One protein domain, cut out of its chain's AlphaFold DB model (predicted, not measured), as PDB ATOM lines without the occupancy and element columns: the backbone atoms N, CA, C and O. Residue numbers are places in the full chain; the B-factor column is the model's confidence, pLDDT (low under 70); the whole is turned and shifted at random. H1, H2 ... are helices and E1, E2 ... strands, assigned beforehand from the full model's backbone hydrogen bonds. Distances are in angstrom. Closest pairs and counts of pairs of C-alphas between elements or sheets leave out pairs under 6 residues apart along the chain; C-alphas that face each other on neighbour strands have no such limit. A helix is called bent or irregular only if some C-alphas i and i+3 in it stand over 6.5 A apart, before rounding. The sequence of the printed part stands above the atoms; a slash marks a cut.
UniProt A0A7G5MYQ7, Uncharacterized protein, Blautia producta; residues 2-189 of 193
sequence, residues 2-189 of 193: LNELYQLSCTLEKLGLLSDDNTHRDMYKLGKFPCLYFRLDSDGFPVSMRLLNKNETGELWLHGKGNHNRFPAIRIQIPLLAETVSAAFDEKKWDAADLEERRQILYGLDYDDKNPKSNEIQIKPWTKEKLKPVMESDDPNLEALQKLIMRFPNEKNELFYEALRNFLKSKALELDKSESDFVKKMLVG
ATOM      1  N   LEU A   2      65.640 -16.304  34.568       44.03
ATOM      2  CA  LEU A   2      64.957 -17.547  34.111       44.03
ATOM      3  C   LEU A   2      65.113 -18.729  35.089       44.03
ATOM      4  O   LEU A   2      64.167 -19.462  35.351       44.03
ATOM      5  N   ASN A   3      66.302 -18.864  35.676       60.88
ATOM      6  CA  ASN A   3      66.614 -19.937  36.618       60.88
ATOM      7  C   ASN A   3      65.924 -19.747  37.986       60.88
ATOM      8  O   ASN A   3      65.613 -20.713  38.667       60.88
ATOM      9  N   GLU A   4      65.645 -18.499  38.368       64.62
ATOM     10  CA  GLU A   4      64.962 -18.161  39.626       64.62
ATOM     11  C   GLU A   4      63.457 -18.399  39.510       64.62
ATOM     12  O   GLU A   4      62.856 -18.931  40.434       64.62
ATOM     13  N   LEU A   5      62.861 -18.086  38.352       56.44
ATOM     14  CA  LEU A   5      61.463 -18.411  38.052       56.44
ATOM     15  C   LEU A   5      61.227 -19.924  37.986       56.44
ATOM     16  O   LEU A   5      60.223 -20.399  38.503       56.44
ATOM     17  N   TYR A   6      62.170 -20.680  37.416       65.94
ATOM     18  CA  TYR A   6      62.110 -22.144  37.392       65.94
ATOM     19  C   TYR A   6      62.279 -22.757  38.791       65.94
ATOM     20  O   TYR A   6      61.540 -23.652  39.188       65.94
ATOM     21  N   GLN A   7      63.215 -22.247  39.597       72.94
ATOM     22  CA  GLN A   7      63.355 -22.704  40.982       72.94
ATOM     23  C   GLN A   7      62.147 -22.329  41.842       72.94
ATOM     24  O   GLN A   7      61.733 -23.122  42.690       72.94
ATOM     25  N   LEU A   8      61.551 -21.160  41.607       72.75
ATOM     26  CA  LEU A   8      60.310 -20.747  42.244       72.75
ATOM     27  C   LEU A   8      59.158 -21.675  41.844       72.75
ATOM     28  O   LEU A   8      58.459 -22.148  42.735       72.75
ATOM     29  N   SER A   9      58.996 -22.009  40.558       66.38
ATOM     30  CA  SER A   9      57.944 -22.936  40.118       66.38
ATOM     31  C   SER A   9      58.121 -24.319  40.745       66.38
ATOM     32  O   SER A   9      57.205 -24.808  41.397       66.38
ATOM     33  N   CYS A  10      59.324 -24.896  40.714       66.56
ATOM     34  CA  CYS A  10      59.586 -26.181  41.370       66.56
ATOM     35  C   CYS A  10      59.346 -26.142  42.891       66.56
ATOM     36  O   CYS A  10      58.990 -27.151  43.499       66.56
ATOM     37  N   THR A  11      59.576 -24.997  43.538       79.00
ATOM     38  CA  THR A  11      59.343 -24.832  44.982       79.00
ATOM     39  C   THR A  11      57.853 -24.731  45.287       79.00
ATOM     40  O   THR A  11      57.375 -25.351  46.233       79.00
ATOM     41  N   LEU A  12      57.106 -23.997  44.466       72.88
ATOM     42  CA  LEU A  12      55.659 -23.873  44.592       72.88
ATOM     43  C   LEU A  12      54.937 -25.198  44.269       72.88
ATOM     44  O   LEU A  12      53.971 -25.524  44.954       72.88
ATOM     45  N   GLU A  13      55.427 -25.996  43.314       69.06
ATOM     46  CA  GLU A  13      54.955 -27.370  43.051       69.06
ATOM     47  C   GLU A  13      55.188 -28.283  44.263       69.06
ATOM     48  O   GLU A  13      54.261 -28.930  44.747       69.06
ATOM     49  N   LYS A  14      56.403 -28.277  44.836       73.38
ATOM     50  CA  LYS A  14      56.739 -29.071  46.036       73.38
ATOM     51  C   LYS A  14      55.895 -28.720  47.260       73.38
ATOM     52  O   LYS A  14      55.652 -29.583  48.098       73.38
ATOM     53  N   LEU A  15      55.480 -27.461  47.379       77.06
ATOM     54  CA  LEU A  15      54.613 -26.979  48.455       77.06
ATOM     55  C   LEU A  15      53.119 -27.230  48.175       77.06
ATOM     56  O   LEU A  15      52.282 -26.851  48.990       77.06
ATOM     57  N   GLY A  16      52.771 -27.839  47.034       58.84
ATOM     58  CA  GLY A  16      51.387 -28.077  46.611       58.84
ATOM     59  C   GLY A  16      50.627 -26.807  46.208       58.84
ATOM     60  O   GLY A  16      49.416 -26.859  45.992       58.84
ATOM     61  N   LEU A  17      51.324 -25.670  46.108       67.00
ATOM     62  CA  LEU A  17      50.772 -24.359  45.753       67.00
ATOM     63  C   LEU A  17      50.599 -24.206  44.237       67.00
ATOM     64  O   LEU A  17      49.670 -23.539  43.789       67.00
ATOM     65  N   LEU A  18      51.463 -24.857  43.456       59.06
ATOM     66  CA  LEU A  18      51.219 -25.185  42.052       59.06
ATOM     67  C   LEU A  18      50.743 -26.631  42.008       59.06
ATOM     68  O   LEU A  18      51.506 -27.554  41.754       59.06
ATOM     69  N   SER A  19      49.493 -26.855  42.390       54.53
ATOM     70  CA  SER A  19      48.901 -28.180  42.276       54.53
ATOM     71  C   SER A  19      48.637 -28.451  40.791       54.53
ATOM     72  O   SER A  19      47.710 -27.868  40.228       54.53
ATOM     73  N   ASP A  20      49.389 -29.373  40.181       49.94
ATOM     74  CA  ASP A  20      49.046 -29.990  38.882       49.94
ATOM     75  C   ASP A  20      47.616 -30.577  38.878       49.94
ATOM     76  O   ASP A  20      47.004 -30.787  37.830       49.94
ATOM     77  N   ASP A  21      47.054 -30.796  40.069       47.19
ATOM     78  CA  ASP A  21      45.734 -31.376  40.299       47.19
ATOM     79  C   ASP A  21      44.572 -30.379  40.332       47.19
ATOM     80  O   ASP A  21      43.414 -30.799  40.290       47.19
ATOM     81  N   ASN A  22      44.816 -29.067  40.330       47.59
ATOM     82  CA  ASN A  22      43.722 -28.104  40.211       47.59
ATOM     83  C   ASN A  22      43.418 -27.829  38.739       47.59
ATOM     84  O   ASN A  22      43.388 -26.685  38.285       47.59
ATOM     85  N   THR A  23      43.117 -28.895  37.987       55.28
ATOM     86  CA  THR A  23      42.296 -28.703  36.792       55.28
ATOM     87  C   THR A  23      41.010 -28.062  37.305       55.28
ATOM     88  O   THR A  23      40.292 -28.677  38.098       55.28
ATOM     89  N   HIS A  24      40.776 -26.789  36.960       63.34
ATOM     90  CA  HIS A  24      39.605 -26.045  37.421       63.34
ATOM     91  C   HIS A  24      38.362 -26.929  37.265       63.34
ATOM     92  O   HIS A  24      38.278 -27.680  36.296       63.34
ATOM     93  N   ARG A  25      37.383 -26.861  38.177       67.75
ATOM     94  CA  ARG A  25      36.207 -27.764  38.172       67.75
ATOM     95  C   ARG A  25      35.480 -27.827  36.820       67.75
ATOM     96  O   ARG A  25      34.766 -28.789  36.543       67.75
ATOM     97  N   ASP A  26      35.655 -26.812  35.988       72.75
ATOM     98  CA  ASP A  26      35.049 -26.696  34.666       72.75
ATOM     99  C   ASP A  26      35.973 -27.080  33.497       72.75
ATOM    100  O   ASP A  26      35.522 -27.090  32.355       72.75
ATOM    101  N   MET A  27      37.225 -27.458  33.754       78.25
ATOM    102  CA  MET A  27      38.191 -27.930  32.764       78.25
ATOM    103  C   MET A  27      38.386 -29.444  32.856       78.25
ATOM    104  O   MET A  27      38.607 -30.005  33.925       78.25
ATOM    105  N   TYR A  28      38.327 -30.110  31.707       83.44
ATOM    106  CA  TYR A  28      38.449 -31.561  31.595       83.44
ATOM    107  C   TYR A  28      39.395 -31.931  30.464       83.44
ATOM    108  O   TYR A  28      39.432 -31.239  29.450       83.44
ATOM    109  N   LYS A  29      40.115 -33.049  30.599       85.50
ATOM    110  CA  LYS A  29      40.878 -33.615  29.482       85.50
ATOM    111  C   LYS A  29      39.936 -34.169  28.413       85.50
ATOM    112  O   LYS A  29      38.910 -34.785  28.725       85.50
ATOM    113  N   LEU A  30      40.296 -33.960  27.153       85.25
ATOM    114  CA  LEU A  30      39.632 -34.589  26.020       85.25
ATOM    115  C   LEU A  30      39.954 -36.091  25.991       85.25
ATOM    116  O   LEU A  30      41.003 -36.542  26.449       85.25
ATOM    117  N   GLY A  31      39.016 -36.894  25.487       83.75
ATOM    118  CA  GLY A  31      39.232 -38.333  25.340       83.75
ATOM    119  C   GLY A  31      40.377 -38.650  24.368       83.75
ATOM    120  O   GLY A  31      40.678 -37.878  23.464       83.75
ATOM    121  N   LYS A  32      40.995 -39.826  24.518       88.44
ATOM    122  CA  LYS A  32      42.102 -40.275  23.657       88.44
ATOM    123  C   LYS A  32      41.593 -40.873  22.343       88.44
ATOM    124  O   LYS A  32      41.375 -42.081  22.239       88.44
ATOM    125  N   PHE A  33      41.422 -40.037  21.328       88.88
ATOM    126  CA  PHE A  33      41.032 -40.438  19.971       88.88
ATOM    127  C   PHE A  33      41.705 -39.532  18.928       88.88
ATOM    128  O   PHE A  33      42.087 -38.418  19.270       88.88
ATOM    129  N   PRO A  34      41.890 -39.965  17.670       89.56
ATOM    130  CA  PRO A  34      42.417 -39.070  16.645       89.56
ATOM    131  C   PRO A  34      41.389 -37.982  16.302       89.56
ATOM    132  O   PRO A  34      40.197 -38.281  16.192       89.56
ATOM    133  N   CYS A  35      41.827 -36.734  16.145       90.56
ATOM    134  CA  CYS A  35      40.953 -35.613  15.793       90.56
ATOM    135  C   CYS A  35      41.658 -34.623  14.861       90.56
ATOM    136  O   CYS A  35      42.884 -34.530  14.851       90.56
ATOM    137  N   LEU A  36      40.880 -33.873  14.080       92.19
ATOM    138  CA  LEU A  36      41.411 -32.758  13.304       92.19
ATOM    139  C   LEU A  36      41.483 -31.509  14.182       92.19
ATOM    140  O   LEU A  36      40.480 -31.065  14.740       92.19
ATOM    141  N   TYR A  37      42.678 -30.939  14.273       92.31
ATOM    142  CA  TYR A  37      42.932 -29.652  14.892       92.31
ATOM    143  C   TYR A  37      42.920 -28.562  13.828       92.31
ATOM    144  O   TYR A  37      43.678 -28.634  12.860       92.31
ATOM    145  N   PHE A  38      42.102 -27.534  14.042       91.38
ATOM    146  CA  PHE A  38      42.063 -26.341  13.207       91.38
ATOM    147  C   PHE A  38      42.612 -25.152  13.985       91.38
ATOM    148  O   PHE A  38      42.193 -24.883  15.111       91.38
ATOM    149  N   ARG A  39      43.528 -24.413  13.360       91.31
ATOM    150  CA  ARG A  39      43.923 -23.088  13.839       91.31
ATOM    151  C   ARG A  39      43.042 -22.051  13.164       91.31
ATOM    152  O   ARG A  39      42.908 -22.082  11.939       91.31
ATOM    153  N   LEU A  40      42.497 -21.142  13.961       90.00
ATOM    154  CA  LEU A  40      41.705 -20.012  13.490       90.00
ATOM    155  C   LEU A  40      42.546 -18.728  13.510       90.00
ATOM    156  O   LEU A  40      43.431 -18.586  14.361       90.00
ATOM    157  N   ASP A  41      42.288 -17.817  12.577       89.75
ATOM    158  CA  ASP A  41      42.876 -16.473  12.567       89.75
ATOM    159  C   ASP A  41      42.198 -15.524  13.576       89.75
ATOM    160  O   ASP A  41      41.473 -15.946  14.484       89.75
ATOM    161  N   SER A  42      42.490 -14.224  13.471       85.19
ATOM    162  CA  SER A  42      41.892 -13.190  14.317       85.19
ATOM    163  C   SER A  42      40.384 -13.051  14.150       85.19
ATOM    164  O   SER A  42      39.728 -12.681  15.126       85.19
ATOM    165  N   ASP A  43      39.870 -13.371  12.964       85.19
ATOM    166  CA  ASP A  43      38.471 -13.216  12.566       85.19
ATOM    167  C   ASP A  43      37.666 -14.512  12.767       85.19
ATOM    168  O   ASP A  43      36.444 -14.519  12.628       85.19
ATOM    169  N   GLY A  44      38.334 -15.598  13.171       84.94
ATOM    170  CA  GLY A  44      37.709 -16.888  13.461       84.94
ATOM    171  C   GLY A  44      37.669 -17.840  12.268       84.94
ATOM    172  O   GLY A  44      36.995 -18.867  12.341       84.94
ATOM    173  N   PHE A  45      38.395 -17.552  11.184       90.06
ATOM    174  CA  PHE A  45      38.427 -18.396   9.991       90.06
ATOM    175  C   PHE A  45      39.581 -19.409  10.022       90.06
ATOM    176  O   PHE A  45      40.655 -19.123  10.559       90.06
ATOM    177  N   PRO A  46      39.385 -20.621   9.469       91.94
ATOM    178  CA  PRO A  46      40.406 -21.662   9.469       91.94
ATOM    179  C   PRO A  46      41.591 -21.300   8.566       91.94
ATOM    180  O   PRO A  46      41.424 -21.016   7.384       91.94
ATOM    181  N   VAL A  47      42.806 -21.382   9.118       93.12
ATOM    182  CA  VAL A  47      44.063 -21.083   8.397       93.12
ATOM    183  C   VAL A  47      45.016 -22.267   8.292       93.12
ATOM    184  O   VAL A  47      45.891 -22.290   7.430       93.12
ATOM    185  N   SER A  48      44.894 -23.258   9.173       93.25
ATOM    186  CA  SER A  48      45.684 -24.487   9.088       93.25
ATOM    187  C   SER A  48      44.964 -25.648   9.754       93.25
ATOM    188  O   SER A  48      44.215 -25.448  10.710       93.25
ATOM    189  N   MET A  49      45.261 -26.857   9.285       94.31
ATOM    190  CA  MET A  49      44.715 -28.107   9.798       94.31
ATOM    191  C   MET A  49      45.852 -29.079  10.101       94.31
ATOM    192  O   MET A  49      46.869 -29.070   9.411       94.31
ATOM    193  N   ARG A  50      45.679 -29.888  11.147       93.88
ATOM    194  CA  ARG A  50      46.590 -30.977  11.499       93.88
ATOM    195  C   ARG A  50      45.807 -32.140  12.085       93.88
ATOM    196  O   ARG A  50      44.968 -31.924  12.961       93.88
ATOM    197  N   LEU A  51      46.111 -33.362  11.666       93.62
ATOM    198  CA  LEU A  51      45.600 -34.552  12.339       93.62
ATOM    199  C   LEU A  51      46.392 -34.820  13.626       93.62
ATOM    200  O   LEU A  51      47.608 -34.993  13.594       93.62
ATOM    201  N   LEU A  52      45.697 -34.858  14.762       92.81
ATOM    202  CA  LEU A  52      46.273 -35.211  16.056       92.81
ATOM    203  C   LEU A  52      46.145 -36.707  16.308       92.81
ATOM    204  O   LEU A  52      45.089 -37.308  16.075       92.81
ATOM    205  N   ASN A  53      47.205 -37.310  16.839       91.88
ATOM    206  CA  ASN A  53      47.146 -38.688  17.311       91.88
ATOM    207  C   ASN A  53      46.465 -38.787  18.692       91.88
ATOM    208  O   ASN A  53      46.250 -37.797  19.385       91.88
ATOM    209  N   LYS A  54      46.147 -40.013  19.131       91.25
ATOM    210  CA  LYS A  54      45.422 -40.267  20.393       91.25
ATOM    211  C   LYS A  54      46.094 -39.675  21.638       91.25
ATOM    212  O   LYS A  54      45.386 -39.331  22.583       91.25
ATOM    213  N   ASN A  55      47.426 -39.618  21.663       89.88
ATOM    214  CA  ASN A  55      48.175 -39.089  22.801       89.88
ATOM    215  C   ASN A  55      48.125 -37.562  22.798       89.88
ATOM    216  O   ASN A  55      47.790 -36.979  23.819       89.88
ATOM    217  N   GLU A  56      48.355 -36.936  21.642       90.06
ATOM    218  CA  GLU A  56      48.249 -35.480  21.482       90.06
ATOM    219  C   GLU A  56      46.845 -34.972  21.820       90.06
ATOM    220  O   GLU A  56      46.702 -34.003  22.560       90.06
ATOM    221  N   THR A  57      45.799 -35.656  21.345       88.44
ATOM    222  CA  THR A  57      44.413 -35.310  21.682       88.44
ATOM    223  C   THR A  57      44.145 -35.415  23.183       88.44
ATOM    224  O   THR A  57      43.401 -34.607  23.728       88.44
ATOM    225  N   GLY A  58      44.758 -36.389  23.863       86.25
ATOM    226  CA  GLY A  58      44.594 -36.599  25.303       86.25
ATOM    227  C   GLY A  58      45.179 -35.487  26.177       86.25
ATOM    228  O   GLY A  58      44.801 -35.389  27.342       86.25
ATOM    229  N   GLU A  59      46.057 -34.646  25.626       86.94
ATOM    230  CA  GLU A  59      46.588 -33.463  26.315       86.94
ATOM    231  C   GLU A  59      45.751 -32.199  26.076       86.94
ATOM    232  O   GLU A  59      45.986 -31.170  26.707       86.94
ATOM    233  N   LEU A  60      44.741 -32.263  25.201       88.69
ATOM    234  CA  LEU A  60      43.808 -31.160  25.010       88.69
ATOM    235  C   LEU A  60      42.794 -31.084  26.151       88.69
ATOM    236  O   LEU A  60      42.435 -32.081  26.785       88.69
ATOM    237  N   TRP A  61      42.276 -29.879  26.362       86.69
ATOM    238  CA  TRP A  61      41.265 -29.593  27.367       86.69
ATOM    239  C   TRP A  61      39.930 -29.216  26.721       86.69
ATOM    240  O   TRP A  61      39.867 -28.825  25.556       86.69
ATOM    241  N   LEU A  62      38.853 -29.330  27.489       86.38
ATOM    242  CA  LEU A  62      37.513 -28.887  27.123       86.38
ATOM    243  C   LEU A  62      36.745 -28.396  28.347       86.38
ATOM    244  O   LEU A  62      36.993 -28.818  29.478       86.38
ATOM    245  N   HIS A  63      35.771 -27.530  28.099       82.00
ATOM    246  CA  HIS A  63      34.922 -26.969  29.134       82.00
ATOM    247  C   HIS A  63      33.711 -27.884  29.460       82.00
ATOM    248  O   HIS A  63      32.818 -28.091  28.628       82.00
ATOM    249  N   GLY A  64      33.631 -28.388  30.698       73.06
ATOM    250  CA  GLY A  64      32.515 -29.174  31.271       73.06
ATOM    251  C   GLY A  64      32.509 -30.693  30.978       73.06
ATOM    252  O   GLY A  64      33.157 -31.150  30.047       73.06
ATOM    253  N   LYS A  65      31.667 -31.493  31.668       67.88
ATOM    254  CA  LYS A  65      31.464 -32.954  31.411       67.88
ATOM    255  C   LYS A  65      30.287 -33.291  30.473       67.88
ATOM    256  O   LYS A  65      29.251 -32.625  30.550       67.88
ATOM    257  N   GLY A  66      30.414 -34.313  29.611       64.75
ATOM    258  CA  GLY A  66      29.323 -34.902  28.792       64.75
ATOM    259  C   GLY A  66      29.516 -34.853  27.259       64.75
ATOM    260  O   GLY A  66      30.564 -34.446  26.770       64.75
ATOM    261  N   ASN A  67      28.485 -35.227  26.486       65.00
ATOM    262  CA  ASN A  67      28.559 -35.483  25.030       65.00
ATOM    263  C   ASN A  67      27.951 -34.356  24.156       65.00
ATOM    264  O   ASN A  67      27.156 -34.606  23.255       65.00
ATOM    265  N   HIS A  68      28.291 -33.100  24.447       69.56
ATOM    266  CA  HIS A  68      27.841 -31.926  23.675       69.56
ATOM    267  C   HIS A  68      29.045 -31.166  23.113       69.56
ATOM    268  O   HIS A  68      30.126 -31.270  23.692       69.56
ATOM    269  N   ASN A  69      28.850 -30.391  22.041       77.62
ATOM    270  CA  ASN A  69      29.886 -29.522  21.466       77.62
ATOM    271  C   ASN A  69      30.234 -28.404  22.449       77.62
ATOM    272  O   ASN A  69      29.354 -27.652  22.878       77.62
ATOM    273  N   ARG A  70      31.510 -28.341  22.834       80.56
ATOM    274  CA  ARG A  70      32.026 -27.502  23.921       80.56
ATOM    275  C   ARG A  70      33.191 -26.683  23.423       80.56
ATOM    276  O   ARG A  70      33.824 -27.014  22.434       80.56
ATOM    277  N   PHE A  71      33.527 -25.642  24.159       82.94
ATOM    278  CA  PHE A  71      34.769 -24.942  23.917       82.94
ATOM    279  C   PHE A  71      35.960 -25.793  24.407       82.94
ATOM    280  O   PHE A  71      35.884 -26.296  25.534       82.94
ATOM    281  N   PRO A  72      37.038 -25.977  23.622       85.19
ATOM    282  CA  PRO A  72      37.207 -25.687  22.193       85.19
ATOM    283  C   PRO A  72      36.998 -26.931  21.294       85.19
ATOM    284  O   PRO A  72      37.498 -26.976  20.176       85.19
ATOM    285  N   ALA A  73      36.317 -27.979  21.768       87.81
ATOM    286  CA  ALA A  73      36.103 -29.231  21.039       87.81
ATOM    287  C   ALA A  73      34.682 -29.359  20.449       87.81
ATOM    288  O   ALA A  73      33.685 -29.490  21.169       87.81
ATOM    289  N   ILE A  74      34.597 -29.427  19.119       86.75
ATOM    290  CA  ILE A  74      33.350 -29.669  18.384       86.75
ATOM    291  C   ILE A  74      33.347 -31.086  17.815       86.75
ATOM    292  O   ILE A  74      34.287 -31.507  17.145       86.75
ATOM    293  N   ARG A  75      32.249 -31.810  18.034       85.88
ATOM    294  CA  ARG A  75      31.946 -33.063  17.351       85.88
ATOM    295  C   ARG A  75      31.059 -32.780  16.141       85.88
ATOM    296  O   ARG A  75      29.978 -32.209  16.275       85.88
ATOM    297  N   ILE A  76      31.510 -33.237  14.979       85.38
ATOM    298  CA  ILE A  76      30.759 -33.180  13.723       85.38
ATOM    299  C   ILE A  76      30.078 -34.535  13.545       85.38
ATOM    300  O   ILE A  76      30.751 -35.563  13.499       85.38
ATOM    301  N   GLN A  77      28.746 -34.543  13.534       84.25
ATOM    302  CA  GLN A  77      27.940 -35.754  13.317       84.25
ATOM    303  C   GLN A  77      27.263 -35.746  11.949       84.25
ATOM    304  O   GLN A  77      27.091 -36.799  11.343       84.25
ATOM    305  N   ILE A  78      26.900 -34.556  11.475       88.38
ATOM    306  CA  ILE A  78      26.218 -34.347  10.205       88.38
ATOM    307  C   ILE A  78      27.257 -33.877   9.179       88.38
ATOM    308  O   ILE A  78      27.963 -32.901   9.467       88.38
ATOM    309  N   PRO A  79      27.360 -34.534   8.009       91.56
ATOM    310  CA  PRO A  79      28.286 -34.135   6.955       91.56
ATOM    311  C   PRO A  79      28.117 -32.668   6.551       91.56
ATOM    312  O   PRO A  79      27.021 -32.109   6.635       91.56
ATOM    313  N   LEU A  80      29.208 -32.033   6.123       91.81
ATOM    314  CA  LEU A  80      29.194 -30.634   5.682       91.81
ATOM    315  C   LEU A  80      28.477 -30.445   4.339       91.81
ATOM    316  O   LEU A  80      27.867 -29.393   4.122       91.81
ATOM    317  N   LEU A  81      28.563 -31.438   3.451       93.38
ATOM    318  CA  LEU A  81      27.936 -31.427   2.130       93.38
ATOM    319  C   LEU A  81      26.569 -32.098   2.177       93.38
ATOM    320  O   LEU A  81      26.288 -32.933   3.046       93.38
ATOM    321  N   ALA A  82      25.695 -31.682   1.266       93.00
ATOM    322  CA  ALA A  82      24.321 -32.140   1.216       93.00
ATOM    323  C   ALA A  82      24.208 -33.673   1.079       93.00
ATOM    324  O   ALA A  82      25.132 -34.380   0.659       93.00
ATOM    325  N   GLU A  83      23.041 -34.201   1.449       91.00
ATOM    326  CA  GLU A  83      22.749 -35.639   1.361       91.00
ATOM    327  C   GLU A  83      22.841 -36.149  -0.087       91.00
ATOM    328  O   GLU A  83      23.238 -37.288  -0.303       91.00
ATOM    329  N   THR A  84      22.557 -35.296  -1.075       91.56
ATOM    330  CA  THR A  84      22.734 -35.529  -2.520       91.56
ATOM    331  C   THR A  84      24.182 -35.855  -2.879       91.56
ATOM    332  O   THR A  84      24.439 -36.884  -3.502       91.56
ATOM    333  N   VAL A  85      25.131 -35.023  -2.439       92.00
ATOM    334  CA  VAL A  85      26.569 -35.238  -2.665       92.00
ATOM    335  C   VAL A  85      27.043 -36.489  -1.933       92.00
ATOM    336  O   VAL A  85      27.757 -37.312  -2.502       92.00
ATOM    337  N   SER A  86      26.600 -36.663  -0.687       89.88
ATOM    338  CA  SER A  86      26.933 -37.842   0.120       89.88
ATOM    339  C   SER A  86      26.423 -39.144  -0.516       89.88
ATOM    340  O   SER A  86      27.146 -40.131  -0.548       89.88
ATOM    341  N   ALA A  87      25.202 -39.152  -1.059       89.94
ATOM    342  CA  ALA A  87      24.602 -40.322  -1.703       89.94
ATOM    343  C   ALA A  87      25.215 -40.637  -3.076       89.94
ATOM    344  O   ALA A  87      25.246 -41.795  -3.482       89.94
ATOM    345  N   ALA A  88      25.700 -39.618  -3.789       91.88
ATOM    346  CA  ALA A  88      26.409 -39.782  -5.056       91.88
ATOM    347  C   ALA A  88      27.873 -40.227  -4.876       91.88
ATOM    348  O   ALA A  88      28.540 -40.548  -5.862       91.88
ATOM    349  N   PHE A  89      28.388 -40.234  -3.643       93.38
ATOM    350  CA  PHE A  89      29.764 -40.615  -3.355       93.38
ATOM    351  C   PHE A  89      29.986 -42.118  -3.575       93.38
ATOM    352  O   PHE A  89      29.361 -42.962  -2.933       93.38
ATOM    353  N   ASP A  90      30.914 -42.465  -4.466       93.19
ATOM    354  CA  ASP A  90      31.244 -43.857  -4.773       93.19
ATOM    355  C   ASP A  90      32.267 -44.420  -3.770       93.19
ATOM    356  O   ASP A  90      33.482 -44.284  -3.939       93.19
ATOM    357  N   GLU A  91      31.764 -45.076  -2.720       92.50
ATOM    358  CA  GLU A  91      32.594 -45.737  -1.700       92.50
ATOM    359  C   GLU A  91      33.484 -46.840  -2.292       92.50
ATOM    360  O   GLU A  91      34.623 -47.009  -1.867       92.50
ATOM    361  N   LYS A  92      33.019 -47.567  -3.319       91.06
ATOM    362  CA  LYS A  92      33.824 -48.635  -3.936       91.06
ATOM    363  C   LYS A  92      35.023 -48.049  -4.663       91.06
ATOM    364  O   LYS A  92      36.126 -48.588  -4.570       91.06
ATOM    365  N   LYS A  93      34.810 -46.938  -5.372       93.25
ATOM    366  CA  LYS A  93      35.891 -46.187  -6.009       93.25
ATOM    367  C   LYS A  93      36.848 -45.614  -4.965       93.25
ATOM    368  O   LYS A  93      38.050 -45.687  -5.172       93.25
ATOM    369  N   TRP A  94      36.346 -45.098  -3.843       94.44
ATOM    370  CA  TRP A  94      37.180 -44.592  -2.745       94.44
ATOM    371  C   TRP A  94      38.071 -45.667  -2.108       94.44
ATOM    372  O   TRP A  94      39.258 -45.436  -1.853       94.44
ATOM    373  N   ASP A  95      37.511 -46.849  -1.859       92.06
ATOM    374  CA  ASP A  95      38.226 -47.958  -1.229       92.06
ATOM    375  C   ASP A  95      39.301 -48.550  -2.149       92.06
ATOM    376  O   ASP A  95      40.358 -48.966  -1.668       92.06
ATOM    377  N   ALA A  96      39.057 -48.546  -3.463       93.56
ATOM    378  CA  ALA A  96      40.021 -48.979  -4.472       93.56
ATOM    379  C   ALA A  96      41.066 -47.904  -4.833       93.56
ATOM    380  O   ALA A  96      42.105 -48.253  -5.391       93.56
ATOM    381  N   ALA A  97      40.797 -46.631  -4.523       94.31
ATOM    382  CA  ALA A  97      41.616 -45.503  -4.941       94.31
ATOM    383  C   ALA A  97      42.938 -45.388  -4.171       94.31
ATOM    384  O   ALA A  97      42.987 -45.536  -2.938       94.31
ATOM    385  N   ASP A  98      43.999 -45.030  -4.893       95.56
ATOM    386  CA  ASP A  98      45.259 -44.609  -4.285       95.56
ATOM    387  C   ASP A  98      45.168 -43.196  -3.667       95.56
ATOM    388  O   ASP A  98      44.118 -42.550  -3.660       95.56
ATOM    389  N   LEU A  99      46.258 -42.709  -3.063       94.94
ATOM    390  CA  LEU A  99      46.243 -41.406  -2.388       94.94
ATOM    391  C   LEU A  99      45.960 -40.245  -3.352       94.94
ATOM    392  O   LEU A  99      45.249 -39.314  -2.976       94.94
ATOM    393  N   GLU A 100      46.512 -40.280  -4.561       95.88
ATOM    394  CA  GLU A 100      46.333 -39.195  -5.521       95.88
ATOM    395  C   GLU A 100      44.912 -39.217  -6.082       95.88
ATOM    396  O   GLU A 100      44.235 -38.194  -6.114       95.88
ATOM    397  N   GLU A 101      44.388 -40.399  -6.394       95.81
ATOM    398  CA  GLU A 101      42.993 -40.570  -6.788       95.81
ATOM    399  C   GLU A 101      42.025 -40.102  -5.694       95.81
ATOM    400  O   GLU A 101      41.058 -39.400  -5.993       95.81
ATOM    401  N   ARG A 102      42.295 -40.403  -4.415       95.94
ATOM    402  CA  ARG A 102      41.495 -39.907  -3.278       95.94
ATOM    403  C   ARG A 102      41.489 -38.384  -3.197       95.94
ATOM    404  O   ARG A 102      40.432 -37.790  -2.987       95.94
ATOM    405  N   ARG A 103      42.646 -37.750  -3.385       96.75
ATOM    406  CA  ARG A 103      42.777 -36.287  -3.430       96.75
ATOM    407  C   ARG A 103      41.944 -35.687  -4.557       96.75
ATOM    408  O   ARG A 103      41.206 -34.733  -4.317       96.75
ATOM    409  N   GLN A 104      41.997 -36.280  -5.750       96.75
ATOM    410  CA  GLN A 104      41.197 -35.838  -6.897       96.75
ATOM    411  C   GLN A 104      39.693 -36.041  -6.669       96.75
ATOM    412  O   GLN A 104      38.902 -35.152  -6.984       96.75
ATOM    413  N   ILE A 105      39.288 -37.170  -6.073       95.75
ATOM    414  CA  ILE A 105      37.891 -37.429  -5.698       95.75
ATOM    415  C   ILE A 105      37.392 -36.354  -4.727       95.75
ATOM    416  O   ILE A 105      36.331 -35.786  -4.963       95.75
ATOM    417  N   LEU A 106      38.154 -36.046  -3.668       96.31
ATOM    418  CA  LEU A 106      37.781 -35.005  -2.703       96.31
ATOM    419  C   LEU A 106      37.716 -33.623  -3.351       96.31
ATOM    420  O   LEU A 106      36.746 -32.901  -3.146       96.31
ATOM    421  N   TYR A 107      38.722 -33.266  -4.149       96.50
ATOM    422  CA  TYR A 107      38.783 -31.971  -4.826       96.50
ATOM    423  C   TYR A 107      37.601 -31.752  -5.785       96.50
ATOM    424  O   TYR A 107      37.110 -30.629  -5.910       96.50
ATOM    425  N   GLY A 108      37.131 -32.824  -6.432       95.31
ATOM    426  CA  GLY A 108      36.020 -32.809  -7.384       95.31
ATOM    427  C   GLY A 108      34.615 -32.801  -6.771       95.31
ATOM    428  O   GLY A 108      33.648 -32.803  -7.530       95.31
ATOM    429  N   LEU A 109      34.473 -32.811  -5.441       95.81
ATOM    430  CA  LEU A 109      33.163 -32.710  -4.791       95.81
ATOM    431  C   LEU A 109      32.527 -31.330  -5.017       95.81
ATOM    432  O   LEU A 109      33.215 -30.319  -5.176       95.81
ATOM    433  N   ASP A 110      31.197 -31.279  -4.976       94.44
ATOM    434  CA  ASP A 110      30.462 -30.017  -4.964       94.44
ATOM    435  C   ASP A 110      30.463 -29.431  -3.541       94.44
ATOM    436  O   ASP A 110      29.713 -29.863  -2.667       94.44
ATOM    437  N   TYR A 111      31.359 -28.471  -3.297       94.00
ATOM    438  CA  TYR A 111      31.487 -27.783  -2.006       94.00
ATOM    439  C   TYR A 111      30.436 -26.680  -1.797       94.00
ATOM    440  O   TYR A 111      30.294 -26.189  -0.669       94.00
ATOM    441  N   ASP A 112      29.713 -26.292  -2.850       92.62
ATOM    442  CA  ASP A 112      28.687 -25.250  -2.794       92.62
ATOM    443  C   ASP A 112      27.331 -25.835  -2.363       92.62
ATOM    444  O   ASP A 112      26.553 -25.152  -1.685       92.62
ATOM    445  N   ASP A 113      27.086 -27.124  -2.639       92.56
ATOM    446  CA  ASP A 113      25.916 -27.874  -2.159       92.56
ATOM    447  C   ASP A 113      26.009 -28.180  -0.644       92.56
ATOM    448  O   ASP A 113      26.395 -29.262  -0.183       92.56
ATOM    449  N   LYS A 114      25.702 -27.158   0.167       90.12
ATOM    450  CA  LYS A 114      25.793 -27.198   1.636       90.12
ATOM    451  C   LYS A 114      24.693 -28.051   2.267       90.12
ATOM    452  O   LYS A 114      23.526 -27.978   1.892       90.12
ATOM    453  N   ASN A 115      25.025 -28.758   3.349       89.00
ATOM    454  CA  ASN A 115      24.019 -29.432   4.163       89.00
ATOM    455  C   ASN A 115      23.335 -28.453   5.139       89.00
ATOM    456  O   ASN A 115      23.971 -28.023   6.109       89.00
ATOM    457  N   PRO A 116      22.033 -28.135   4.977       84.50
ATOM    458  CA  PRO A 116      21.340 -27.204   5.869       84.50
ATOM    459  C   PRO A 116      21.209 -27.736   7.306       84.50
ATOM    460  O   PRO A 116      21.035 -26.956   8.242       84.50
ATOM    461  N   LYS A 117      21.320 -29.056   7.505       84.00
ATOM    462  CA  LYS A 117      21.254 -29.698   8.824       84.00
ATOM    463  C   LYS A 117      22.598 -29.690   9.557       84.00
ATOM    464  O   LYS A 117      22.626 -29.990  10.743       84.00
ATOM    465  N   SER A 118      23.710 -29.321   8.912       80.56
ATOM    466  CA  SER A 118      25.052 -29.349   9.527       80.56
ATOM    467  C   SER A 118      25.316 -28.199  10.513       80.56
ATOM    468  O   SER A 118      26.437 -28.024  10.982       80.56
ATOM    469  N   ASN A 119      24.286 -27.440  10.908       71.12
ATOM    470  CA  ASN A 119      24.338 -26.284  11.819       71.12
ATOM    471  C   ASN A 119      24.795 -26.596  13.272       71.12
ATOM    472  O   ASN A 119      24.703 -25.750  14.165       71.12
ATOM    473  N   GLU A 120      25.288 -27.808  13.532       73.12
ATOM    474  CA  GLU A 120      25.734 -28.273  14.844       73.12
ATOM    475  C   GLU A 120      27.171 -27.878  15.213       73.12
ATOM    476  O   GLU A 120      27.531 -27.974  16.388       73.12
ATOM    477  N   ILE A 121      27.982 -27.412  14.259       79.06
ATOM    478  CA  ILE A 121      29.375 -26.960  14.439       79.06
ATOM    479  C   ILE A 121      29.400 -25.578  15.098       79.06
ATOM    480  O   ILE A 121      29.868 -24.597  14.541       79.06
ATOM    481  N   GLN A 122      28.853 -25.493  16.300       82.38
ATOM    482  CA  GLN A 122      28.851 -24.309  17.148       82.38
ATOM    483  C   GLN A 122      28.896 -24.728  18.612       82.38
ATOM    484  O   GLN A 122      28.514 -25.846  18.983       82.38
ATOM    485  N   ILE A 123      29.319 -23.800  19.462       80.50
ATOM    486  CA  ILE A 123      29.190 -23.960  20.909       80.50
ATOM    487  C   ILE A 123      27.701 -24.048  21.264       80.50
ATOM    488  O   ILE A 123      26.923 -23.148  20.938       80.50
ATOM    489  N   LYS A 124      27.290 -25.119  21.957       82.44
ATOM    490  CA  LYS A 124      25.892 -25.270  22.390       82.44
ATOM    491  C   LYS A 124      25.528 -24.193  23.434       82.44
ATOM    492  O   LYS A 124      26.400 -23.785  24.207       82.44
ATOM    493  N   PRO A 125      24.245 -23.785  23.535       83.25
ATOM    494  CA  PRO A 125      23.800 -22.741  24.467       83.25
ATOM    495  C   PRO A 125      24.264 -22.954  25.912       83.25
ATOM    496  O   PRO A 125      24.719 -22.020  26.557       83.25
ATOM    497  N   TRP A 126      24.259 -24.203  26.388       83.38
ATOM    498  CA  TRP A 126      24.745 -24.546  27.727       83.38
ATOM    499  C   TRP A 126      26.195 -24.107  27.981       83.38
ATOM    500  O   TRP A 126      26.514 -23.597  29.052       83.38
ATOM    501  N   THR A 127      27.088 -24.290  27.005       83.31
ATOM    502  CA  THR A 127      28.482 -23.860  27.143       83.31
ATOM    503  C   THR A 127      28.593 -22.337  27.074       83.31
ATOM    504  O   THR A 127      29.395 -21.780  27.814       83.31
ATOM    505  N   LYS A 128      27.762 -21.654  26.273       83.00
ATOM    506  CA  LYS A 128      27.706 -20.181  26.262       83.00
ATOM    507  C   LYS A 128      27.308 -19.624  27.632       83.00
ATOM    508  O   LYS A 128      28.005 -18.762  28.151       83.00
ATOM    509  N   GLU A 129      26.266 -20.179  28.254       85.88
ATOM    510  CA  GLU A 129      25.820 -19.783  29.602       85.88
ATOM    511  C   GLU A 129      26.921 -19.951  30.653       85.88
ATOM    512  O   GLU A 129      27.092 -19.112  31.532       85.88
ATOM    513  N   LYS A 130      27.720 -21.017  30.553       84.31
ATOM    514  CA  LYS A 130      28.843 -21.232  31.472       84.31
ATOM    515  C   LYS A 130      30.011 -20.277  31.253       84.31
ATOM    516  O   LYS A 130      30.704 -19.959  32.211       84.31
ATOM    517  N   LEU A 131      30.217 -19.825  30.020       86.44
ATOM    518  CA  LEU A 131      31.256 -18.856  29.674       86.44
ATOM    519  C   LEU A 131      30.802 -17.404  29.890       86.44
ATOM    520  O   LEU A 131      31.637 -16.506  29.883       86.44
ATOM    521  N   LYS A 132      29.509 -17.165  30.138       88.12
ATOM    522  CA  LYS A 132      28.924 -15.838  30.365       88.12
ATOM    523  C   LYS A 132      29.667 -14.990  31.414       88.12
ATOM    524  O   LYS A 132      29.962 -13.844  31.092       88.12
ATOM    525  N   PRO A 133      30.090 -15.521  32.582       88.44
ATOM    526  CA  PRO A 133      30.856 -14.735  33.554       88.44
ATOM    527  C   PRO A 133      32.192 -14.214  33.014       88.44
ATOM    528  O   PRO A 133      32.643 -13.158  33.430       88.44
ATOM    529  N   VAL A 134      32.822 -14.940  32.084       87.75
ATOM    530  CA  VAL A 134      34.040 -14.483  31.402       87.75
ATOM    531  C   VAL A 134      33.694 -13.426  30.361       87.75
ATOM    532  O   VAL A 134      34.395 -12.429  30.245       87.75
ATOM    533  N   MET A 135      32.615 -13.641  29.607       88.06
ATOM    534  CA  MET A 135      32.191 -12.765  28.512       88.06
ATOM    535  C   MET A 135      31.662 -11.403  28.979       88.06
ATOM    536  O   MET A 135      31.785 -10.436  28.239       88.06
ATOM    537  N   GLU A 136      31.074 -11.335  30.173       91.81
ATOM    538  CA  GLU A 136      30.494 -10.116  30.759       91.81
ATOM    539  C   GLU A 136      31.428  -9.421  31.761       91.81
ATOM    540  O   GLU A 136      31.052  -8.421  32.362       91.81
ATOM    541  N   SER A 137      32.629  -9.960  31.985       91.00
ATOM    542  CA  SER A 137      33.590  -9.371  32.914       91.00
ATOM    543  C   SER A 137      34.353  -8.209  32.280       91.00
ATOM    544  O   SER A 137      34.867  -8.331  31.170       91.00
ATOM    545  N   ASP A 138      34.511  -7.127  33.042       91.31
ATOM    546  CA  ASP A 138      35.368  -5.987  32.695       91.31
ATOM    547  C   ASP A 138      36.847  -6.203  33.090       91.31
ATOM    548  O   ASP A 138      37.658  -5.281  32.989       91.31
ATOM    549  N   ASP A 139      37.220  -7.393  33.582       88.69
ATOM    550  CA  ASP A 139      38.601  -7.691  33.969       88.69
ATOM    551  C   ASP A 139      39.507  -7.761  32.720       88.69
ATOM    552  O   ASP A 139      39.348  -8.674  31.899       88.69
ATOM    553  N   PRO A 140      40.501  -6.862  32.571       87.69
ATOM    554  CA  PRO A 140      41.404  -6.870  31.420       87.69
ATOM    555  C   PRO A 140      42.202  -8.176  31.297       87.69
ATOM    556  O   PRO A 140      42.617  -8.542  30.197       87.69
ATOM    557  N   ASN A 141      42.381  -8.929  32.387       86.69
ATOM    558  CA  ASN A 141      43.064 -10.223  32.349       86.69
ATOM    559  C   ASN A 141      42.268 -11.295  31.583       86.69
ATOM    560  O   ASN A 141      42.843 -12.291  31.144       86.69
ATOM    561  N   LEU A 142      40.957 -11.102  31.396       88.00
ATOM    562  CA  LEU A 142      40.089 -12.030  30.671       88.00
ATOM    563  C   LEU A 142      39.959 -11.701  29.180       88.00
ATOM    564  O   LEU A 142      39.441 -12.528  28.428       88.00
ATOM    565  N   GLU A 143      40.488 -10.566  28.721       86.56
ATOM    566  CA  GLU A 143      40.342 -10.094  27.338       86.56
ATOM    567  C   GLU A 143      40.835 -11.131  26.310       86.56
ATOM    568  O   GLU A 143      40.193 -11.384  25.286       86.56
ATOM    569  N   ALA A 144      41.965 -11.788  26.588       85.06
ATOM    570  CA  ALA A 144      42.512 -12.818  25.706       85.06
ATOM    571  C   ALA A 144      41.572 -14.031  25.577       85.06
ATOM    572  O   ALA A 144      41.381 -14.560  24.478       85.06
ATOM    573  N   LEU A 145      40.958 -14.449  26.687       85.69
ATOM    574  CA  LEU A 145      40.014 -15.561  26.714       85.69
ATOM    575  C   LEU A 145      38.687 -15.181  26.043       85.69
ATOM    576  O   LEU A 145      38.160 -15.970  25.263       85.69
ATOM    577  N   GLN A 146      38.192 -13.962  26.268       88.50
ATOM    578  CA  GLN A 146      37.018 -13.420  25.579       88.50
ATOM    579  C   GLN A 146      37.217 -13.437  24.060       88.50
ATOM    580  O   GLN A 146      36.401 -14.010  23.340       88.50
ATOM    581  N   LYS A 147      38.346 -12.904  23.568       86.31
ATOM    582  CA  LYS A 147      38.696 -12.930  22.136       86.31
ATOM    583  C   LYS A 147      38.724 -14.353  21.586       86.31
ATOM    584  O   LYS A 147      38.216 -14.603  20.497       86.31
ATOM    585  N   LEU A 148      39.295 -15.293  22.337       85.19
ATOM    586  CA  LEU A 148      39.362 -16.691  21.930       85.19
ATOM    587  C   LEU A 148      37.967 -17.337  21.827       85.19
ATOM    588  O   LEU A 148      37.695 -18.039  20.855       85.19
ATOM    589  N   ILE A 149      37.080 -17.076  22.789       86.19
ATOM    590  CA  ILE A 149      35.698 -17.578  22.778       86.19
ATOM    591  C   ILE A 149      34.908 -16.958  21.616       86.19
ATOM    592  O   ILE A 149      34.184 -17.676  20.928       86.19
ATOM    593  N   MET A 150      35.072 -15.655  21.360       84.75
ATOM    594  CA  MET A 150      34.372 -14.941  20.280       84.75
ATOM    595  C   MET A 150      34.746 -15.435  18.880       84.75
ATOM    596  O   MET A 150      33.892 -15.427  17.995       84.75
ATOM    597  N   ARG A 151      35.993 -15.882  18.682       85.19
ATOM    598  CA  ARG A 151      36.473 -16.460  17.412       85.19
ATOM    599  C   ARG A 151      35.877 -17.825  17.106       85.19
ATOM    600  O   ARG A 151      35.948 -18.286  15.972       85.19
ATOM    601  N   PHE A 152      35.364 -18.511  18.118       83.19
ATOM    602  CA  PHE A 152      34.839 -19.849  17.941       83.19
ATOM    603  C   PHE A 152      33.452 -19.795  17.271       83.19
ATOM    604  O   PHE A 152      32.684 -18.866  17.542       83.19
ATOM    605  N   PRO A 153      33.096 -20.779  16.423       78.69
ATOM    606  CA  PRO A 153      31.845 -20.758  15.667       78.69
ATOM    607  C   PRO A 153      30.600 -20.479  16.530       78.69
ATOM    608  O   PRO A 153      30.325 -21.185  17.512       78.69
ATOM    609  N   ASN A 154      29.851 -19.435  16.157       74.94
ATOM    610  CA  ASN A 154      28.680 -18.913  16.872       74.94
ATOM    611  C   ASN A 154      27.484 -18.697  15.918       74.94
ATOM    612  O   ASN A 154      27.505 -19.183  14.797       74.94
ATOM    613  N   GLU A 155      26.430 -17.996  16.352       62.75
ATOM    614  CA  GLU A 155      25.172 -17.809  15.597       62.75
ATOM    615  C   GLU A 155      25.351 -17.239  14.178       62.75
ATOM    616  O   GLU A 155      24.515 -17.494  13.314       62.75
ATOM    617  N   LYS A 156      26.471 -16.562  13.889       61.62
ATOM    618  CA  LYS A 156      26.868 -16.135  12.533       61.62
ATOM    619  C   LYS A 156      27.644 -17.226  11.783       61.62
ATOM    620  O   LYS A 156      28.661 -16.962  11.147       61.62
ATOM    621  N   ASN A 157      27.185 -18.468  11.887       73.31
ATOM    622  CA  ASN A 157      27.986 -19.624  11.499       73.31
ATOM    623  C   ASN A 157      28.116 -19.805   9.981       73.31
ATOM    624  O   ASN A 157      29.049 -20.457   9.528       73.31
ATOM    625  N   GLU A 158      27.201 -19.255   9.175       80.75
ATOM    626  CA  GLU A 158      27.185 -19.506   7.724       80.75
ATOM    627  C   GLU A 158      28.515 -19.162   7.042       80.75
ATOM    628  O   GLU A 158      29.034 -19.986   6.289       80.75
ATOM    629  N   LEU A 159      29.103 -18.009   7.383       86.31
ATOM    630  CA  LEU A 159      30.401 -17.583   6.854       86.31
ATOM    631  C   LEU A 159      31.534 -18.515   7.297       86.31
ATOM    632  O   LEU A 159      32.416 -18.834   6.504       86.31
ATOM    633  N   PHE A 160      31.505 -18.990   8.546       87.25
ATOM    634  CA  PHE A 160      32.489 -19.955   9.030       87.25
ATOM    635  C   PHE A 160      32.367 -21.293   8.293       87.25
ATOM    636  O   PHE A 160      33.377 -21.855   7.881       87.25
ATOM    637  N   TYR A 161      31.149 -21.799   8.084       87.38
ATOM    638  CA  TYR A 161      30.927 -23.040   7.340       87.38
ATOM    639  C   TYR A 161      31.403 -22.949   5.898       87.38
ATOM    640  O   TYR A 161      31.995 -23.898   5.387       87.38
ATOM    641  N   GLU A 162      31.116 -21.834   5.234       89.88
ATOM    642  CA  GLU A 162      31.608 -21.564   3.889       89.88
ATOM    643  C   GLU A 162      33.138 -21.518   3.867       89.88
ATOM    644  O   GLU A 162      33.762 -22.257   3.105       89.88
ATOM    645  N   ALA A 163      33.751 -20.754   4.774       91.69
ATOM    646  CA  ALA A 163      35.202 -20.688   4.910       91.69
ATOM    647  C   ALA A 163      35.822 -22.063   5.205       91.69
ATOM    648  O   ALA A 163      36.853 -22.403   4.631       91.69
ATOM    649  N   LEU A 164      35.184 -22.887   6.040       92.12
ATOM    650  CA  LEU A 164      35.631 -24.242   6.348       92.12
ATOM    651  C   LEU A 164      35.564 -25.154   5.120       92.12
ATOM    652  O   LEU A 164      36.537 -25.846   4.836       92.12
ATOM    653  N   ARG A 165      34.460 -25.144   4.362       93.50
ATOM    654  CA  ARG A 165      34.347 -25.923   3.117       93.50
ATOM    655  C   ARG A 165      35.398 -25.488   2.094       93.50
ATOM    656  O   ARG A 165      36.110 -26.338   1.562       93.50
ATOM    657  N   ASN A 166      35.566 -24.183   1.902       94.62
ATOM    658  CA  ASN A 166      36.564 -23.622   0.991       94.62
ATOM    659  C   ASN A 166      37.997 -23.962   1.420       94.62
ATOM    660  O   ASN A 166      38.830 -24.316   0.585       94.62
ATOM    661  N   PHE A 167      38.277 -23.920   2.723       95.56
ATOM    662  CA  PHE A 167      39.561 -24.329   3.284       95.56
ATOM    663  C   PHE A 167      39.846 -25.818   3.038       95.56
ATOM    664  O   PHE A 167      40.950 -26.190   2.652       95.56
ATOM    665  N   LEU A 168      38.856 -26.694   3.213       95.62
ATOM    666  CA  LEU A 168      39.033 -28.127   2.952       95.62
ATOM    667  C   LEU A 168      39.246 -28.411   1.467       95.62
ATOM    668  O   LEU A 168      40.075 -29.251   1.128       95.62
ATOM    669  N   LYS A 169      38.540 -27.690   0.589       96.50
ATOM    670  CA  LYS A 169      38.744 -27.764  -0.860       96.50
ATOM    671  C   LYS A 169      40.162 -27.354  -1.243       96.50
ATOM    672  O   LYS A 169      40.808 -28.060  -2.010       96.50
ATOM    673  N   SER A 170      40.672 -26.253  -0.682       96.31
ATOM    674  CA  SER A 170      42.034 -25.785  -0.972       96.31
ATOM    675  C   SER A 170      43.110 -26.747  -0.467       96.31
ATOM    676  O   SER A 170      44.181 -26.826  -1.062       96.31
ATOM    677  N   LYS A 171      42.818 -27.520   0.587       95.56
ATOM    678  CA  LYS A 171      43.712 -28.556   1.119       95.56
ATOM    679  C   LYS A 171      43.558 -29.932   0.490       95.56
ATOM    680  O   LYS A 171      44.461 -30.742   0.670       95.56
ATOM    681  N   ALA A 172      42.492 -30.196  -0.265       95.25
ATOM    682  CA  ALA A 172      42.144 -31.533  -0.752       95.25
ATOM    683  C   ALA A 172      43.285 -32.248  -1.496       95.25
ATOM    684  O   ALA A 172      43.428 -33.457  -1.342       95.25
ATOM    685  N   LEU A 173      44.119 -31.511  -2.240       95.06
ATOM    686  CA  LEU A 173      45.237 -32.056  -3.022       95.06
ATOM    687  C   LEU A 173      46.537 -32.270  -2.226       95.06
ATOM    688  O   LEU A 173      47.462 -32.913  -2.711       95.06
ATOM    689  N   GLU A 174      46.620 -31.755  -1.001       94.81
ATOM    690  CA  GLU A 174      47.821 -31.834  -0.158       94.81
ATOM    691  C   GLU A 174      47.695 -32.894   0.946       94.81
ATOM    692  O   GLU A 174      48.693 -33.247   1.573       94.81
ATOM    693  N   LEU A 175      46.488 -33.423   1.169       94.56
ATOM    694  CA  LEU A 175      46.181 -34.306   2.297       94.56
ATOM    695  C   LEU A 175      46.990 -35.597   2.258       94.56
ATOM    696  O   LEU A 175      47.167 -36.201   1.197       94.56
ATOM    697  N   ASP A 176      47.423 -36.071   3.419       93.88
ATOM    698  CA  ASP A 176      47.891 -37.448   3.541       93.88
ATOM    699  C   ASP A 176      46.721 -38.457   3.561       93.88
ATOM    700  O   ASP A 176      45.534 -38.114   3.491       93.88
ATOM    701  N   LYS A 177      47.044 -39.752   3.636       91.00
ATOM    702  CA  LYS A 177      46.027 -40.813   3.636       91.00
ATOM    703  C   LYS A 177      45.080 -40.730   4.841       91.00
ATOM    704  O   LYS A 177      43.880 -40.907   4.683       91.00
ATOM    705  N   SER A 178      45.601 -40.449   6.030       91.50
ATOM    706  CA  SER A 178      44.785 -40.384   7.247       91.50
ATOM    707  C   SER A 178      43.945 -39.108   7.281       91.50
ATOM    708  O   SER A 178      42.781 -39.136   7.678       91.50
ATOM    709  N   GLU A 179      44.516 -37.990   6.839       94.12
ATOM    710  CA  GLU A 179      43.818 -36.717   6.700       94.12
ATOM    711  C   GLU A 179      42.697 -36.806   5.667       94.12
ATOM    712  O   GLU A 179      41.582 -36.374   5.954       94.12
ATOM    713  N   SER A 180      42.946 -37.421   4.507       93.81
ATOM    714  CA  SER A 180      41.919 -37.613   3.475       93.81
ATOM    715  C   SER A 180      40.742 -38.453   3.979       93.81
ATOM    716  O   SER A 180      39.597 -38.064   3.759       93.81
ATOM    717  N   ASP A 181      40.984 -39.520   4.749       92.69
ATOM    718  CA  ASP A 181      39.915 -40.302   5.387       92.69
ATOM    719  C   ASP A 181      39.096 -39.466   6.391       92.69
ATOM    720  O   ASP A 181      37.869 -39.589   6.467       92.69
ATOM    721  N   PHE A 182      39.751 -38.598   7.169       92.38
ATOM    722  CA  PHE A 182      39.076 -37.702   8.112       92.38
ATOM    723  C   PHE A 182      38.254 -36.624   7.401       92.38
ATOM    724  O   PHE A 182      37.097 -36.395   7.761       92.38
ATOM    725  N   VAL A 183      38.825 -35.988   6.379       94.06
ATOM    726  CA  VAL A 183      38.153 -34.959   5.578       94.06
ATOM    727  C   VAL A 183      36.971 -35.559   4.823       94.06
ATOM    728  O   VAL A 183      35.887 -34.976   4.856       94.06
ATOM    729  N   LYS A 184      37.115 -36.759   4.247       94.75
ATOM    730  CA  LYS A 184      36.013 -37.508   3.626       94.75
ATOM    731  C   LYS A 184      34.860 -37.701   4.603       94.75
ATOM    732  O   LYS A 184      33.729 -37.319   4.309       94.75
ATOM    733  N   LYS A 185      35.147 -38.227   5.802       92.38
ATOM    734  CA  LYS A 185      34.130 -38.426   6.850       92.38
ATOM    735  C   LYS A 185      33.431 -37.130   7.246       92.38
ATOM    736  O   LYS A 185      32.258 -37.157   7.595       92.38
ATOM    737  N   MET A 186      34.140 -36.009   7.203       91.88
ATOM    738  CA  MET A 186      33.587 -34.706   7.550       91.88
ATOM    739  C   MET A 186      32.721 -34.111   6.429       91.88
ATOM    740  O   MET A 186      31.700 -33.490   6.712       91.88
ATOM    741  N   LEU A 187      33.109 -34.303   5.165       93.50
ATOM    742  CA  LEU A 187      32.414 -33.749   4.001       93.50
ATOM    743  C   LEU A 187      31.166 -34.546   3.628       93.50
ATOM    744  O   LEU A 187      30.100 -33.951   3.506       93.50
ATOM    745  N   VAL A 188      31.296 -35.865   3.487       93.06
ATOM    746  CA  VAL A 188      30.240 -36.759   2.967       93.06
ATOM    747  C   VAL A 188      29.808 -37.837   3.965       93.06
ATOM    748  O   VAL A 188      28.924 -38.638   3.683       93.06
ATOM    749  N   GLY A 189      30.412 -37.864   5.156       87.50
ATOM    750  CA  GLY A 189      30.111 -38.859   6.181       87.50
ATOM    751  C   GLY A 189      30.955 -40.130   6.080       87.50
ATOM    752  O   GLY A 189      31.721 -40.367   5.139       87.50
TER     753      GLY A 189
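Overview. This is residues 2 to 189 of the 193 residues of an uncharacterized protein of Blautia producta (UniProt A0A7G5MYQ7). A two-stranded hairpin, E2 and E3, lies near the middle of a long, loose model, with H8 and H9 packed beside it and H5 beyond them, followed by the short H3 and H4 at one end of the long axis. On the other side of the hairpin are the small strand pair E1 and E4 and a helical hairpin of H6 and H7, while residues 2 to 8 and 11 to 16 stick out at the far end, most of them in H1. The printed part has 188 residues with nine named helices and four named strands, in the order H1 E1 E2 E3 H2 E4 H3 H4 H5 H6 H7 H8 H9; the class is mostly helix. The two sheets, E1 - E4 and E2 - E3, are both antiparallel. The whole is loose, with a radius of gyration of the C-alphas of 19.8 A, and elongated, spanning 61 by 34 by 29 A.

Arrangement. E2, residues 35 to 40, and E3, residues 46 to 52, form an antiparallel hairpin at 155 degrees, with N 37 and O 50 at 2.8 A and N 39 and O 48 at 2.9 A, within hydrogen-bond range. The closest C-alphas of E3 and H8, residues 157 to 171, are those of Pro 46 and Leu 164, 6.3 A apart. The closest of E3 and H9, residues 177 to 187, are those of Leu 51 and Glu 179, also 6.3 A apart. H8 and H9 are close but not clearly touching, with the C-alphas of Leu 168 and Val 183 nearest at 7.4 A. H5, residues 99 to 107, touches H9 the same way at a shallow tilt of 21 degrees, closest at the C-alphas of Leu 99 and Lys 177, 6.1 A. H5 and H8 only just touch, and only at their ends, with 3 pairs of C-alphas within 8 A; the closest are those of Tyr 107 and Lys 169, 5.8 A. H4, residues 91 to 96, is close to H5 but not clearly touching, with the C-alphas of Trp 94 and Arg 102 closest at 6.4 A. H3, residues 83 to 88, is close to H9 but not clearly touching, with the C-alphas of Ser 86 and Leu 187 closest at 7.9 A. H2, residues 54 to 58, comes closest to E2 at the C-alphas of Cys 35 and Thr 57, 6.8 A. E1, residues 27 to 29, and E4, residues 61 to 63, are antiparallel neighbours at 139 degrees, with N 62 and O 28 at 2.8 A. H6, residues 125 to 135, and H7, residues 140 to 150, form a helical hairpin and touch at a shallow tilt of 26 degrees, opposite ways, closest at the C-alphas of Met 135 and Gln 146, 5.7 A. H1, residues 2 to 14, touches no helix. Each O i to N i+4 pair is within hydrogen-bond range in H1, H2, H3, H4, H5, H8 and H9, against 5 of 7 in H6 and 5 of 7 in H7.

Along the chain. E2 is 15.8 A long from first to last C-alpha and E3 16.2 A. H8 is 20.9 A long, from C-alpha 157 at (27.986, -19.624, 11.499). H1 begins at C-alpha 2 (64.957, -17.547, 34.111) and is 18.5 A long. H7 is 15.4 A, H6 13.6 A and H5 12.3 A long. H6 and H7 are irregular: C-alphas 130 and 133 are 7.1 A apart, and C-alphas 141 and 144 are 7.2 A apart. H9 is 15.3 A long and ends at C-alpha 187 (32.414, -33.749, 4.001).

Size, cuts and confidence. The two C-alphas farthest apart are those of Glu 4 and Ala 88, 62.9 A. The printed part has no cut. The links H1 to E1, E4 to H3 and H5 to H6 are long, with 12, 19 and 17 residues. The mean pLDDT of the printed part is 84.9; 24 residues are under 70, among them 2 to 6, 16 to 25 and 65 to 68.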